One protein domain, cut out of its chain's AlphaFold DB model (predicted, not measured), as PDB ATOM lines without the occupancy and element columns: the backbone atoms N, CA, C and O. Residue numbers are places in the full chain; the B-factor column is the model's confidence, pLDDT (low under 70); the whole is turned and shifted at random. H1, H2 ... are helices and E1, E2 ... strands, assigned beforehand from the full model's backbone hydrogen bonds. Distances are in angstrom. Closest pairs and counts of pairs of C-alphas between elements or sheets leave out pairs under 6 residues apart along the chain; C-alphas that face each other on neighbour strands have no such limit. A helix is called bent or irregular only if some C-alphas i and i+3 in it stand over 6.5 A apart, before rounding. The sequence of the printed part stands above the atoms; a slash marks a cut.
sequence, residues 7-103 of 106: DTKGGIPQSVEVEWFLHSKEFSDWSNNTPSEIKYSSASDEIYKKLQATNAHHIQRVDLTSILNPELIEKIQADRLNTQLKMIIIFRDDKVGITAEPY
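What this domain is: This is residues 7 to 103 of the 106 residues of an uncharacterized protein of Delftia acidovorans (UniProt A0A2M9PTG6). Two long two-stranded ribbons, the hairpin E3 and E4 and the pair E1 and E2, cross in the middle of a rod, meeting in few places. A small group of three helices, H1, H2 and H3, makes one end of the rod where E1 ends and E2 begins, and H4 packs on the other end of the hairpin, where E3 begins and E4 ends. The 97 printed residues have four named helices and four named strands in the order E1 H1 H2 H3 E2 H4 E3 E4, and both sheets, E1 - E2 and E3 - E4, are antiparallel. The class is mixed, helices and strands; the whole is only just extended, close to loose, with a radius of gyration of the C-alphas of 19.2 A and spans of 54 by 26 by 21 A.

How they stand to each other: E3, residues 83 to 92, and E4, residues 95 to 103, are an antiparallel hairpin with 161 degrees between their directions; N 88 and O 99 are 2.8 A apart, within hydrogen-bond range. The closest C-alphas of E3 and H4, residues 70 to 78, are those of Thr 83 and Ile 76, 5.5 A apart. E2, residues 56 to 63, comes closest to E4 at the C-alphas of Gln 60 and Val 96, 7.4 A apart. E1, residues 15 to 22, is antiparallel to E2 at 162 degrees; N 18 and O 60 are 2.8 A apart, within hydrogen-bond range. E1 and E3 are near each other, with 6 pairs of C-alphas within 10 A. H1, residues 25 to 33, and H3, residues 42 to 53, only just touch, with 3 pairs of C-alphas within 8 A, and only at their ends: C-alphas 27 and 51 are the closest, 5.4 A apart, and H3 touches with residues 51 to 52 alone. They stand at a shallow tilt of 29 degrees, opposite ways. H2, residues 36 to 39, is close to H3 but not clearly touching, with the C-alphas of Ile 38 and Ser 44 the closest at 6.6 A. Every O i to N i+4 pair is within hydrogen-bond range in H1 and H4, and 6 of 8 are in H3; H2 is too short for such a pair. H3 and H4 are apart.

Where its parts are: E3 is 28.8 A long, E4 25.0 A, E1 22.7 A and E2 22.6 A. E1 begins at C-alpha 15, (120.475, 117.575, 135.105), and E4 ends at C-alpha 103, (111.323, 99.397, 134.541). H3 is 17.3 A long and only just irregular: C-alphas 43 and 46 are 7.0 A apart. H1 and H4 are 12.0 A each, and H2 is 4.9 A.

The domain as a whole: The two C-alphas farthest apart are those of Ala 43 and Ala 78, 54.6 A. The printed part has no cut and no long link. The mean pLDDT of the printed part is 91.3, and no printed residue is under 70.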
ATOM      1  N   ASP A   7     116.351 122.578 135.548       85.44
ATOM      2  CA  ASP A   7     116.818 121.188 135.430       85.44
ATOM      3  C   ASP A   7     115.848 120.291 134.662       85.44
ATOM      4  O   ASP A   7     116.135 119.126 134.416       85.44
ATOM      5  N   THR A   8     114.680 120.807 134.292       83.75
ATOM      6  CA  THR A   8     113.673 120.091 133.518       83.75
ATOM      7  C   THR A   8     113.297 120.915 132.297       83.75
ATOM      8  O   THR A   8     112.933 122.085 132.416       83.75
ATOM      9  N   LYS A   9     113.320 120.289 131.119       84.19
ATOM     10  CA  LYS A   9     112.860 120.891 129.864       84.19
ATOM     11  C   LYS A   9     111.780 120.008 129.256       84.19
ATOM     12  O   LYS A   9     112.006 118.829 129.016       84.19
ATOM     13  N   GLY A  10     110.584 120.562 129.049       81.31
ATOM     14  CA  GLY A  10     109.454 119.802 128.494       81.31
ATOM     15  C   GLY A  10     109.033 118.595 129.346       81.31
ATOM     16  O   GLY A  10     108.568 117.602 128.801       81.31
ATOM     17  N   GLY A  11     109.237 118.650 130.667       79.06
ATOM     18  CA  GLY A  11     108.949 117.534 131.577       79.06
ATOM     19  C   GLY A  11     110.025 116.441 131.628       79.06
ATOM     20  O   GLY A  11     109.841 115.461 132.344       79.06
ATOM     21  N   ILE A  12     111.143 116.604 130.910       82.94
ATOM     22  CA  ILE A  12     112.278 115.675 130.918       82.94
ATOM     23  C   ILE A  12     113.415 116.282 131.755       82.94
ATOM     24  O   ILE A  12     113.858 117.395 131.439       82.94
ATOM     25  N   PRO A  13     113.904 115.589 132.800       86.81
ATOM     26  CA  PRO A  13     115.093 116.010 133.532       86.81
ATOM     27  C   PRO A  13     116.310 116.120 132.601       86.81
ATOM     28  O   PRO A  13     116.545 115.253 131.769       86.81
ATOM     29  N   GLN A  14     117.076 117.194 132.723       90.19
ATOM     30  CA  GLN A  14     118.301 117.454 131.960       90.19
ATOM     31  C   GLN A  14     119.533 117.376 132.853       90.19
ATOM     32  O   GLN A  14     120.611 117.028 132.393       90.19
ATOM     33  N   SER A  15     119.387 117.660 134.140       91.31
ATOM     34  CA  SER A  15     120.475 117.575 135.105       91.31
ATOM     35  C   SER A  15     119.933 117.304 136.496       91.31
ATOM     36  O   SER A  15     118.758 117.536 136.762       91.31
ATOM     37  N   VAL A  16     120.795 116.824 137.382       92.38
ATOM     38  CA  VAL A  16     120.477 116.623 138.797       92.38
ATOM     39  C   VAL A  16     121.704 116.941 139.635       92.38
ATOM     40  O   VAL A  16     122.834 116.692 139.212       92.38
ATOM     41  N   GLU A  17     121.496 117.488 140.824       93.25
ATOM     42  CA  GLU A  17     122.548 117.599 141.824       93.25
ATOM     43  C   GLU A  17     122.503 116.381 142.749       93.25
ATOM     44  O   GLU A  17     121.454 116.003 143.287       93.25
ATOM     45  N   VAL A  18     123.650 115.729 142.903       92.88
ATOM     46  CA  VAL A  18     123.839 114.601 143.805       92.88
ATOM     47  C   VAL A  18     124.754 115.037 144.936       92.88
ATOM     48  O   VAL A  18     125.844 115.544 144.697       92.88
ATOM     49  N   GLU A  19     124.303 114.791 146.157       93.44
ATOM     50  CA  GLU A  19     125.005 115.092 147.397       93.44
ATOM     51  C   GLU A  19     125.237 113.777 148.145       93.44
ATOM     52  O   GLU A  19     124.314 112.958 148.246       93.44
ATOM     53  N   TRP A  20     126.459 113.549 148.629       93.88
ATOM     54  CA  TRP A  20     126.786 112.399 149.469       93.88
ATOM     55  C   TRP A  20     127.942 112.694 150.424       93.88
ATOM     56  O   TRP A  20     128.755 113.594 150.212       93.88
ATOM     57  N   PHE A  21     128.014 111.889 151.481       92.75
ATOM     58  CA  PHE A  21     129.060 111.959 152.490       92.75
ATOM     59  C   PHE A  21     129.862 110.663 152.491       92.75
ATOM     60  O   PHE A  21     129.287 109.573 152.450       92.75
ATOM     61  N   LEU A  22     131.183 110.778 152.597       93.06
ATOM     62  CA  LEU A  22     132.034 109.666 152.997       93.06
ATOM     63  C   LEU A  22     132.257 109.767 154.498       93.06
ATOM     64  O   LEU A  22     132.895 110.703 154.989       93.06
ATOM     65  N   HIS A  23     131.693 108.808 155.226       92.88
ATOM     66  CA  HIS A  23     131.868 108.745 156.667       92.88
ATOM     67  C   HIS A  23     133.320 108.422 157.007       92.88
ATOM     68  O   HIS A  23     133.893 107.453 156.506       92.88
ATOM     69  N   SER A  24     133.904 109.239 157.877       92.81
ATOM     70  CA  SER A  24     135.207 108.963 158.458       92.81
ATOM     71  C   SER A  24     135.143 107.687 159.297       92.81
ATOM     72  O   SER A  24     134.092 107.312 159.826       92.81
ATOM     73  N   LYS A  25     136.296 107.033 159.472       94.25
ATOM     74  CA  LYS A  25     136.399 105.867 160.356       94.25
ATOM     75  C   LYS A  25     135.902 106.191 161.768       94.25
ATOM     76  O   LYS A  25     135.174 105.399 162.347       94.25
ATOM     77  N   GLU A  26     136.241 107.370 162.284       94.19
ATOM     78  CA  GLU A  26     135.828 107.822 163.615       94.19
ATOM     79  C   GLU A  26     134.302 107.964 163.728       94.19
ATOM     80  O   GLU A  26     133.706 107.473 164.687       94.19
ATOM     81  N   PHE A  27     133.651 108.555 162.719       94.62
ATOM     82  CA  PHE A  27     132.191 108.630 162.664       94.62
ATOM     83  C   PHE A  27     131.562 107.234 162.602       94.62
ATOM     84  O   PHE A  27     130.607 106.952 163.329       94.62
ATOM     85  N   SER A  28     132.087 106.348 161.749       94.44
ATOM     86  CA  SER A  28     131.601 104.971 161.628       94.44
ATOM     87  C   SER A  28     131.760 104.188 162.930       94.44
ATOM     88  O   SER A  28     130.812 103.530 163.354       94.44
ATOM     89  N   ASP A  29     132.912 104.295 163.589       95.75
ATOM     90  CA  ASP A  29     133.196 103.615 164.852       95.75
ATOM     91  C   ASP A  29     132.261 104.120 165.957       95.75
ATOM     92  O   ASP A  29     131.635 103.317 166.651       95.75
ATOM     93  N   TRP A  30     132.083 105.436 166.087       94.69
ATOM     94  CA  TRP A  30     131.131 105.997 167.044       94.69
ATOM     95  C   TRP A  30     129.693 105.567 166.736       94.69
ATOM     96  O   TRP A  30     128.984 105.101 167.627       94.69
ATOM     97  N   SER A  31     129.258 105.668 165.477       92.81
ATOM     98  CA  SER A  31     127.890 105.330 165.080       92.81
ATOM     99  C   SER A  31     127.579 103.847 165.302       92.81
ATOM    100  O   SER A  31     126.498 103.516 165.786       92.81
ATOM    101  N   ASN A  32     128.510 102.947 164.998       94.81
ATOM    102  CA  ASN A  32     128.280 101.508 165.126       94.81
ATOM    103  C   ASN A  32     128.321 101.022 166.582       94.81
ATOM    104  O   ASN A  32     127.660 100.038 166.902       94.81
ATOM    105  N   ASN A  33     129.066 101.703 167.458       95.38
ATOM    106  CA  ASN A  33     129.242 101.291 168.855       95.38
ATOM    107  C   ASN A  33     128.389 102.087 169.857       95.38
ATOM    108  O   ASN A  33     128.349 101.734 171.035       95.38
ATOM    109  N   THR A  34     127.701 103.146 169.419       93.38
ATOM    110  CA  THR A  34     126.839 103.958 170.290       93.38
ATOM    111  C   THR A  34     125.374 103.523 170.161       93.38
ATOM    112  O   THR A  34     124.821 103.604 169.057       93.38
ATOM    113  N   PRO A  35     124.714 103.122 171.267       94.62
ATOM    114  CA  PRO A  35     123.284 102.820 171.291       94.62
ATOM    115  C   PRO A  35     122.427 103.963 170.737       94.62
ATOM    116  O   PRO A  35     122.756 105.141 170.900       94.62
ATOM    117  N   SER A  36     121.304 103.621 170.106       91.38
ATOM    118  CA  SER A  36     120.391 104.590 169.490       91.38
ATOM    119  C   SER A  36     119.896 105.649 170.474       91.38
ATOM    120  O   SER A  36     119.828 106.823 170.121       91.38
ATOM    121  N   GLU A  37     119.605 105.260 171.714       91.81
ATOM    122  CA  GLU A  37     119.084 106.149 172.757       91.81
ATOM    123  C   GLU A  37     120.082 107.261 173.082       91.81
ATOM    124  O   GLU A  37     119.698 108.403 173.320       91.81
ATOM    125  N   ILE A  38     121.375 106.931 173.053       90.31
ATOM    126  CA  ILE A  38     122.459 107.881 173.289       90.31
ATOM    127  C   ILE A  38     122.691 108.707 172.028       90.31
ATOM    128  O   ILE A  38     122.730 109.934 172.112       90.31
ATOM    129  N   LYS A  39     122.793 108.065 170.858       88.94
ATOM    130  CA  LYS A  39     123.062 108.719 169.567       88.94
ATOM    131  C   LYS A  39     122.062 109.830 169.244       88.94
ATOM    132  O   LYS A  39     122.469 110.872 168.744       88.94
ATOM    133  N   TYR A  40     120.782 109.608 169.546       88.06
ATOM    134  CA  TYR A  40     119.693 110.556 169.291       88.06
ATOM    135  C   TYR A  40     119.322 111.417 170.506       88.06
ATOM    136  O   TYR A  40     118.321 112.131 170.475       88.06
ATOM    137  N   SER A  41     120.103 111.357 171.586       91.44
ATOM    138  CA  SER A  41     119.950 112.288 172.704       91.44
ATOM    139  C   SER A  41     120.564 113.645 172.360       91.44
ATOM    140  O   SER A  41     121.577 113.721 171.667       91.44
ATOM    141  N   SER A  42     120.013 114.719 172.930       89.69
ATOM    142  CA  SER A  42     120.580 116.069 172.801       89.69
ATOM    143  C   SER A  42     122.025 116.166 173.307       89.69
ATOM    144  O   SER A  42     122.794 117.000 172.838       89.69
ATOM    145  N   ALA A  43     122.428 115.283 174.228       84.50
ATOM    146  CA  ALA A  43     123.802 115.194 174.717       84.50
ATOM    147  C   ALA A  43     124.799 114.730 173.637       84.50
ATOM    148  O   ALA A  43     125.986 115.038 173.727       84.50
ATOM    149  N   SER A  44     124.330 114.025 172.603       91.81
ATOM    150  CA  SER A  44     125.161 113.571 171.483       91.81
ATOM    151  C   SER A  44     125.247 114.571 170.334       91.81
ATOM    152  O   SER A  44     126.080 114.377 169.452       91.81
ATOM    153  N   ASP A  45     124.463 115.654 170.335       91.81
ATOM    154  CA  ASP A  45     124.433 116.621 169.229       91.81
ATOM    155  C   ASP A  45     125.803 117.254 168.966       91.81
ATOM    156  O   ASP A  45     126.202 117.440 167.816       91.81
ATOM    157  N   GLU A  46     126.550 117.590 170.022       92.56
ATOM    158  CA  GLU A  46     127.887 118.172 169.877       92.56
ATOM    159  C   GLU A  46     128.899 117.169 169.324       92.56
ATOM    160  O   GLU A  46     129.729 117.529 168.486       92.56
ATOM    161  N   ILE A  47     128.825 115.914 169.776       92.69
ATOM    162  CA  ILE A  47     129.692 114.833 169.299       92.69
ATOM    163  C   ILE A  47     129.374 114.552 167.831       92.69
ATOM    164  O   ILE A  47     130.275 114.572 166.995       92.69
ATOM    165  N   TYR A  48     128.093 114.400 167.500       92.44
ATOM    166  CA  TYR A  48     127.623 114.215 166.136       92.44
ATOM    167  C   TYR A  48     128.080 115.355 165.224       92.44
ATOM    168  O   TYR A  48     128.650 115.085 164.176       92.44
ATOM    169  N   LYS A  49     127.913 116.625 165.619       92.06
ATOM    170  CA  LYS A  49     128.357 117.777 164.812       92.06
ATOM    171  C   LYS A  49     129.863 117.765 164.558       92.06
ATOM    172  O   LYS A  49     130.282 118.024 163.432       92.06
ATOM    173  N   LYS A  50     130.670 117.457 165.577       93.00
ATOM    174  CA  LYS A  50     132.133 117.362 165.437       93.00
ATOM    175  C   LYS A  50     132.524 116.241 164.479       93.00
ATOM    176  O   LYS A  50     133.299 116.487 163.564       93.00
ATOM    177  N   LEU A  51     131.952 115.051 164.650       93.06
ATOM    178  CA  LEU A  51     132.233 113.898 163.792       93.06
ATOM    179  C   LEU A  51     131.693 114.086 162.368       93.06
ATOM    180  O   LEU A  51     132.323 113.674 161.403       93.06
ATOM    181  N   GLN A  52     130.545 114.741 162.209       90.62
ATOM    182  CA  GLN A  52     129.977 115.039 160.898       90.62
ATOM    183  C   GLN A  52     130.847 116.039 160.131       90.62
ATOM    184  O   GLN A  52     130.997 115.904 158.920       90.62
ATOM    185  N   ALA A  53     131.451 117.013 160.817       90.50
ATOM    186  CA  ALA A  53     132.342 117.995 160.202       90.50
ATOM    187  C   ALA A  53     133.648 117.388 159.659       90.50
ATOM    188  O   ALA A  53     134.311 118.025 158.842       90.50
ATOM    189  N   THR A  54     134.027 116.177 160.089       91.25
ATOM    190  CA  THR A  54     135.200 115.462 159.556       91.25
ATOM    191  C   THR A  54     134.866 114.557 158.371       91.25
ATOM    192  O   THR A  54     135.779 114.070 157.704       91.25
ATOM    193  N   ASN A  55     133.581 114.334 158.080       92.69
ATOM    194  CA  ASN A  55     133.156 113.546 156.929       92.69
ATOM    195  C   ASN A  55     133.415 114.326 155.636       92.69
ATOM    196  O   ASN A  55     133.107 115.515 155.540       92.69
ATOM    197  N   ALA A  56     133.950 113.649 154.617       93.25
ATOM    198  CA  ALA A  56     134.124 114.282 153.318       93.25
ATOM    199  C   ALA A  56     132.746 114.486 152.685       93.25
ATOM    200  O   ALA A  56     131.971 113.538 152.542       93.25
ATOM    201  N   HIS A  57     132.440 115.734 152.344       93.12
ATOM    202  CA  HIS A  57     131.175 116.120 151.742       93.12
ATOM    203  C   HIS A  57     131.376 116.385 150.250       93.12
ATOM    204  O   HIS A  57     132.195 117.223 149.869       93.12
ATOM    205  N   HIS A  58     130.621 115.676 149.416       93.81
ATOM    206  CA  HIS A  58     130.700 115.775 147.969       93.81
ATOM    207  C   HIS A  58     129.363 116.219 147.387       93.81
ATOM    208  O   HIS A  58     128.309 115.675 147.720       93.81
ATOM    209  N   ILE A  59     129.437 117.181 146.472       93.12
ATOM    210  CA  ILE A  59     128.312 117.644 145.667       93.12
ATOM    211  C   ILE A  59     128.752 117.581 144.209       93.12
ATOM    212  O   ILE A  59     129.783 118.145 143.839       93.12
ATOM    213  N   GLN A  60     127.975 116.897 143.375       92.19
ATOM    214  CA  GLN A  60     128.227 116.805 141.944       92.19
ATOM    215  C   GLN A  60     126.942 117.050 141.162       92.19
ATOM    216  O   GLN A  60     125.928 116.380 141.357       92.19
ATOM    217  N   ARG A  61     127.018 117.973 140.204       91.69
ATOM    218  CA  ARG A  61     125.979 118.161 139.196       91.69
ATOM    219  C   ARG A  61     126.221 117.204 138.034       91.69
ATOM    220  O   ARG A  61     127.295 117.210 137.434       91.69
ATOM    221  N   VAL A  62     125.228 116.378 137.731       91.44
ATOM    222  CA  VAL A  62     125.282 115.375 136.666       91.44
ATOM    223  C   VAL A  62     124.362 115.808 135.532       91.44
ATOM    224  O   VAL A  62     123.185 116.084 135.763       91.44
ATOM    225  N   ASP A  63     124.900 115.863 134.314       91.31
ATOM    226  CA  ASP A  63     124.118 116.031 133.088       91.31
ATOM    227  C   ASP A  63     123.451 114.698 132.730       91.31
ATOM    228  O   ASP A  63     124.110 113.674 132.539       91.31
ATOM    229  N   LEU A  64     122.125 114.715 132.670       92.25
ATOM    230  CA  LEU A  64     121.290 113.566 132.356       92.25
ATOM    231  C   LEU A  64     120.972 113.468 130.864       92.25
ATOM    232  O   LEU A  64     120.423 112.456 130.453       92.25
ATOM    233  N   THR A  65     121.315 114.456 130.035       89.19
ATOM    234  CA  THR A  65     120.920 114.515 128.614       89.19
ATOM    235  C   THR A  65     121.403 113.300 127.820       89.19
ATOM    236  O   THR A  65     120.672 112.755 126.996       89.19
ATOM    237  N   SER A  66     122.627 112.839 128.092       87.56
ATOM    238  CA  SER A  66     123.191 111.641 127.452       87.56
ATOM    239  C   SER A  66     122.619 110.329 128.006       87.56
ATOM    240  O   SER A  66     122.608 109.319 127.305       87.56
ATOM    241  N   ILE A  67     122.120 110.347 129.245       92.94
ATOM    242  CA  ILE A  67     121.545 109.189 129.945       92.94
ATOM    243  C   ILE A  67     120.072 109.009 129.550       92.94
ATOM    244  O   ILE A  67     119.624 107.902 129.263       92.94
ATOM    245  N   LEU A  68     119.323 110.109 129.507       91.88
ATOM    246  CA  LEU A  68     117.905 110.191 129.169       91.88
ATOM    247  C   LEU A  68     117.725 110.489 127.680       91.88
ATOM    248  O   LEU A  68     117.097 111.472 127.286       91.88
ATOM    249  N   ASN A  69     118.313 109.629 126.850       90.69
ATOM    250  CA  ASN A  69     118.252 109.773 125.404       90.69
ATOM    251  C   ASN A  69     116.814 109.578 124.861       90.69
ATOM    252  O   ASN A  69     115.970 108.972 125.532       90.69
ATOM    253  N   PRO A  70     116.517 110.063 123.638       90.50
ATOM    254  CA  PRO A  70     115.173 109.980 123.068       90.50
ATOM    255  C   PRO A  70     114.608 108.556 123.005       90.50
ATOM    256  O   PRO A  70     113.448 108.358 123.340       90.50
ATOM    257  N   GLU A  71     115.429 107.558 122.669       92.06
ATOM    258  CA  GLU A  71     114.995 106.158 122.564       92.06
ATOM    259  C   GLU A  71     114.481 105.608 123.908       92.06
ATOM    260  O   GLU A  71     113.457 104.922 123.967       92.06
ATOM    261  N   LEU A  72     115.169 105.918 125.010       92.25
ATOM    262  CA  LEU A  72     114.742 105.530 126.353       92.25
ATOM    263  C   LEU A  72     113.431 106.223 126.740       92.25
ATOM    264  O   LEU A  72     112.526 105.583 127.278       92.25
ATOM    265  N   ILE A  73     113.327 107.523 126.456       91.25
ATOM    266  CA  ILE A  73     112.124 108.305 126.744       91.25
ATOM    267  C   ILE A  73     110.928 107.769 125.955       91.25
ATOM    268  O   ILE A  73     109.867 107.558 126.542       91.25
ATOM    269  N   GLU A  74     111.103 107.473 124.668       92.62
ATOM    270  CA  GLU A  74     110.067 106.883 123.817       92.62
ATOM    271  C   GLU A  74     109.590 105.531 124.355       92.62
ATOM    272  O   GLU A  74     108.384 105.314 124.474       92.62
ATOM    273  N   LYS A  75     110.506 104.642 124.771       91.38
ATOM    274  CA  LYS A  75     110.147 103.341 125.368       91.38
ATOM    275  C   LYS A  75     109.279 103.486 126.617       91.38
ATOM    276  O   LYS A  75     108.346 102.710 126.806       91.38
ATOM    277  N   ILE A  76     109.581 104.464 127.468       90.88
ATOM    278  CA  ILE A  76     108.813 104.722 128.692       90.88
ATOM    279  C   ILE A  76     107.455 105.343 128.351       90.88
ATOM    280  O   ILE A  76     106.440 104.958 128.923       90.88
ATOM    281  N   GLN A  77     107.417 106.283 127.405       89.69
ATOM    282  CA  GLN A  77     106.182 106.953 126.993       89.69
ATOM    283  C   GLN A  77     105.206 106.016 126.275       89.69
ATOM    284  O   GLN A  77     103.999 106.144 126.481       89.69
ATOM    285  N   ALA A  78     105.713 105.062 125.489       92.69
ATOM    286  CA  ALA A  78     104.903 104.083 124.764       92.69
ATOM    287  C   ALA A  78     104.019 103.223 125.687       92.69
ATOM    288  O   ALA A  78     102.953 102.775 125.275       92.69
ATOM    289  N   ASP A  79     104.440 103.017 126.936       90.88
ATOM    290  CA  ASP A  79     103.714 102.229 127.934       90.88
ATOM    291  C   ASP A  79     103.746 102.927 129.301       90.88
ATOM    292  O   ASP A  79     104.090 102.342 130.327       90.88
ATOM    293  N   ARG A  80     103.402 104.222 129.314       85.88
ATOM    294  CA  ARG A  80     103.530 105.096 130.496       85.88
ATOM    295  C   ARG A  80     102.788 104.588 131.739       85.88
ATOM    296  O   ARG A  80     103.143 104.961 132.852       85.88
ATOM    297  N   LEU A  81     101.740 103.783 131.556       88.19
ATOM    298  CA  LEU A  81     100.959 103.223 132.662       88.19
ATOM    299  C   LEU A  81     101.685 102.074 133.370       88.19
ATOM    300  O   LEU A  81     101.528 101.931 134.578       88.19
ATOM    301  N   ASN A  82     102.491 101.294 132.646       91.94
ATOM    302  CA  ASN A  82     103.135 100.094 133.188       91.94
ATOM    303  C   ASN A  82     104.666 100.184 133.205       91.94
ATOM    304  O   ASN A  82     105.324  99.331 133.795       91.94
ATOM    305  N   THR A  83     105.249 101.210 132.583       91.25
ATOM    306  CA  THR A  83     106.696 101.411 132.476       91.25
ATOM    307  C   THR A  83     107.107 102.725 133.135       91.25
ATOM    308  O   THR A  83     106.582 103.793 132.828       91.25
ATOM    309  N   GLN A  84     108.085 102.650 134.034       90.56
ATOM    310  CA  GLN A  84     108.685 103.786 134.731       90.56
ATOM    311  C   GLN A  84     110.163 103.936 134.359       90.56
ATOM    312  O   GLN A  84     110.815 102.987 133.922       90.56
ATOM    313  N   LEU A  85     110.707 105.136 134.565       90.56
ATOM    314  CA  LEU A  85     112.146 105.373 134.506       90.56
ATOM    315  C   LEU A  85     112.789 104.870 135.802       90.56
ATOM    316  O   LEU A  85     112.498 105.394 136.876       90.56
ATOM    317  N   LYS A  86     113.705 103.909 135.708       91.69
ATOM    318  CA  LYS A  86     114.553 103.508 136.829       91.69
ATOM    319  C   LYS A  86     115.935 104.116 136.650       91.69
ATOM    320  O   LYS A  86     116.633 103.809 135.689       91.69
ATOM    321  N   MET A  87     116.328 104.964 137.594       91.56
ATOM    322  CA  MET A  87     117.687 105.494 137.679       91.56
ATOM    323  C   MET A  87     118.496 104.668 138.677       91.56
ATOM    324  O   MET A  87     118.037 104.390 139.784       91.56
ATOM    325  N   ILE A  88     119.700 104.276 138.281       93.44
ATOM    326  CA  ILE A  88     120.660 103.552 139.110       93.44
ATOM    327  C   ILE A  88     121.821 104.500 139.378       93.44
ATOM    328  O   ILE A  88     122.386 105.072 138.448       93.44
ATOM    329  N   ILE A  89     122.161 104.663 140.652       92.81
ATOM    330  CA  ILE A  89     123.181 105.602 141.115       92.81
ATOM    331  C   ILE A  89     124.266 104.794 141.809       92.81
ATOM    332  O   ILE A  89     123.977 103.988 142.693       92.81
ATOM    333  N   ILE A  90     125.509 104.998 141.393       93.56
ATOM    334  CA  ILE A  90     126.673 104.293 141.913       93.56
ATOM    335  C   ILE A  90     127.634 105.336 142.470       93.56
ATOM    336  O   ILE A  90     128.156 106.160 141.722       93.56
ATOM    337  N   PHE A  91     127.891 105.262 143.771       92.81
ATOM    338  CA  PHE A  91     128.895 106.077 144.449       92.81
ATOM    339  C   PHE A  91     130.215 105.306 144.499       92.81
ATOM    340  O   PHE A  91     130.240 104.135 144.880       92.81
ATOM    341  N   ARG A  92     131.308 105.946 144.082       89.56
ATOM    342  CA  ARG A  92     132.676 105.423 144.164       89.56
ATOM    343  C   ARG A  92     133.562 106.530 144.705       89.56
ATOM    344  O   ARG A  92     133.994 107.380 143.933       89.56
ATOM    345  N   ASP A  93     133.782 106.511 146.013       87.94
ATOM    346  CA  ASP A  93     134.541 107.532 146.734       87.94
ATOM    347  C   ASP A  93     134.033 108.950 146.411       87.94
ATOM    348  O   ASP A  93     132.927 109.324 146.806       87.94
ATOM    349  N   ASP A  94     134.814 109.716 145.655       85.81
ATOM    350  CA  ASP A  94     134.554 111.097 145.258       85.81
ATOM    351  C   ASP A  94     133.802 111.232 143.922       85.81
ATOM    352  O   ASP A  94     133.628 112.344 143.422       85.81
ATOM    353  N   LYS A  95     133.317 110.126 143.344       88.62
ATOM    354  CA  LYS A  95     132.595 110.112 142.064       88.62
ATOM    355  C   LYS A  95     131.208 109.509 142.192       88.62
ATOM    356  O   LYS A  95     131.016 108.475 142.832       88.62
ATOM    357  N   VAL A  96     130.262 110.084 141.450       92.50
ATOM    358  CA  VAL A  96     128.963 109.462 141.191       92.50
ATOM    359  C   VAL A  96     128.799 109.104 139.714       92.50
ATOM    360  O   VAL A  96     129.102 109.890 138.817       92.50
ATOM    361  N   GLY A  97     128.311 107.891 139.464       92.44
ATOM    362  CA  GLY A  97     127.810 107.450 138.167       92.44
ATOM    363  C   GLY A  97     126.294 107.296 138.208       92.44
ATOM    364  O   GLY A  97     125.757 106.764 139.180       92.44
ATOM    365  N   ILE A  98     125.612 107.734 137.150       94.19
ATOM    366  CA  ILE A  98     124.170 107.542 136.976       94.19
ATOM    367  C   ILE A  98     123.933 106.810 135.658       94.19
ATOM    368  O   ILE A  98     124.487 107.179 134.625       94.19
ATOM    369  N   THR A  99     123.092 105.783 135.693       94.44
ATOM    370  CA  THR A  99     122.548 105.119 134.503       94.44
ATOM    371  C   THR A  99     121.031 105.052 134.608       94.44
ATOM    372  O   THR A  99     120.481 105.131 135.707       94.44
ATOM    373  N   ALA A 100     120.341 104.879 133.484       94.00
ATOM    374  CA  ALA A 100     118.890 104.766 133.472       94.00
ATOM    375  C   ALA A 100     118.412 103.635 132.562       94.00
ATOM    376  O   ALA A 100     119.009 103.364 131.522       94.00
ATOM    377  N   GLU A 101     117.324 102.987 132.966       94.50
ATOM    378  CA  GLU A 101     116.693 101.892 132.234       94.50
ATOM    379  C   GLU A 101     115.162 101.944 132.389       94.50
ATOM    380  O   GLU A 101     114.655 102.500 133.371       94.50
ATOM    381  N   PRO A 102     114.395 101.381 131.438       93.88
ATOM    382  CA  PRO A 102     112.961 101.229 131.608       93.88
ATOM    383  C   PRO A 102     112.681 100.114 132.623       93.88
ATOM    384  O   PRO A 102     113.247  99.024 132.549       93.88
ATOM    385  N   TYR A 103     111.766 100.365 133.548       94.75
ATOM    386  CA  TYR A 103     111.323  99.397 134.541       94.75
ATOM    387  C   TYR A 103     109.831  99.138 134.387       94.75
ATOM    388  O   TYR A 103     109.020 100.046 134.553       94.75
TER     389      TYR A 103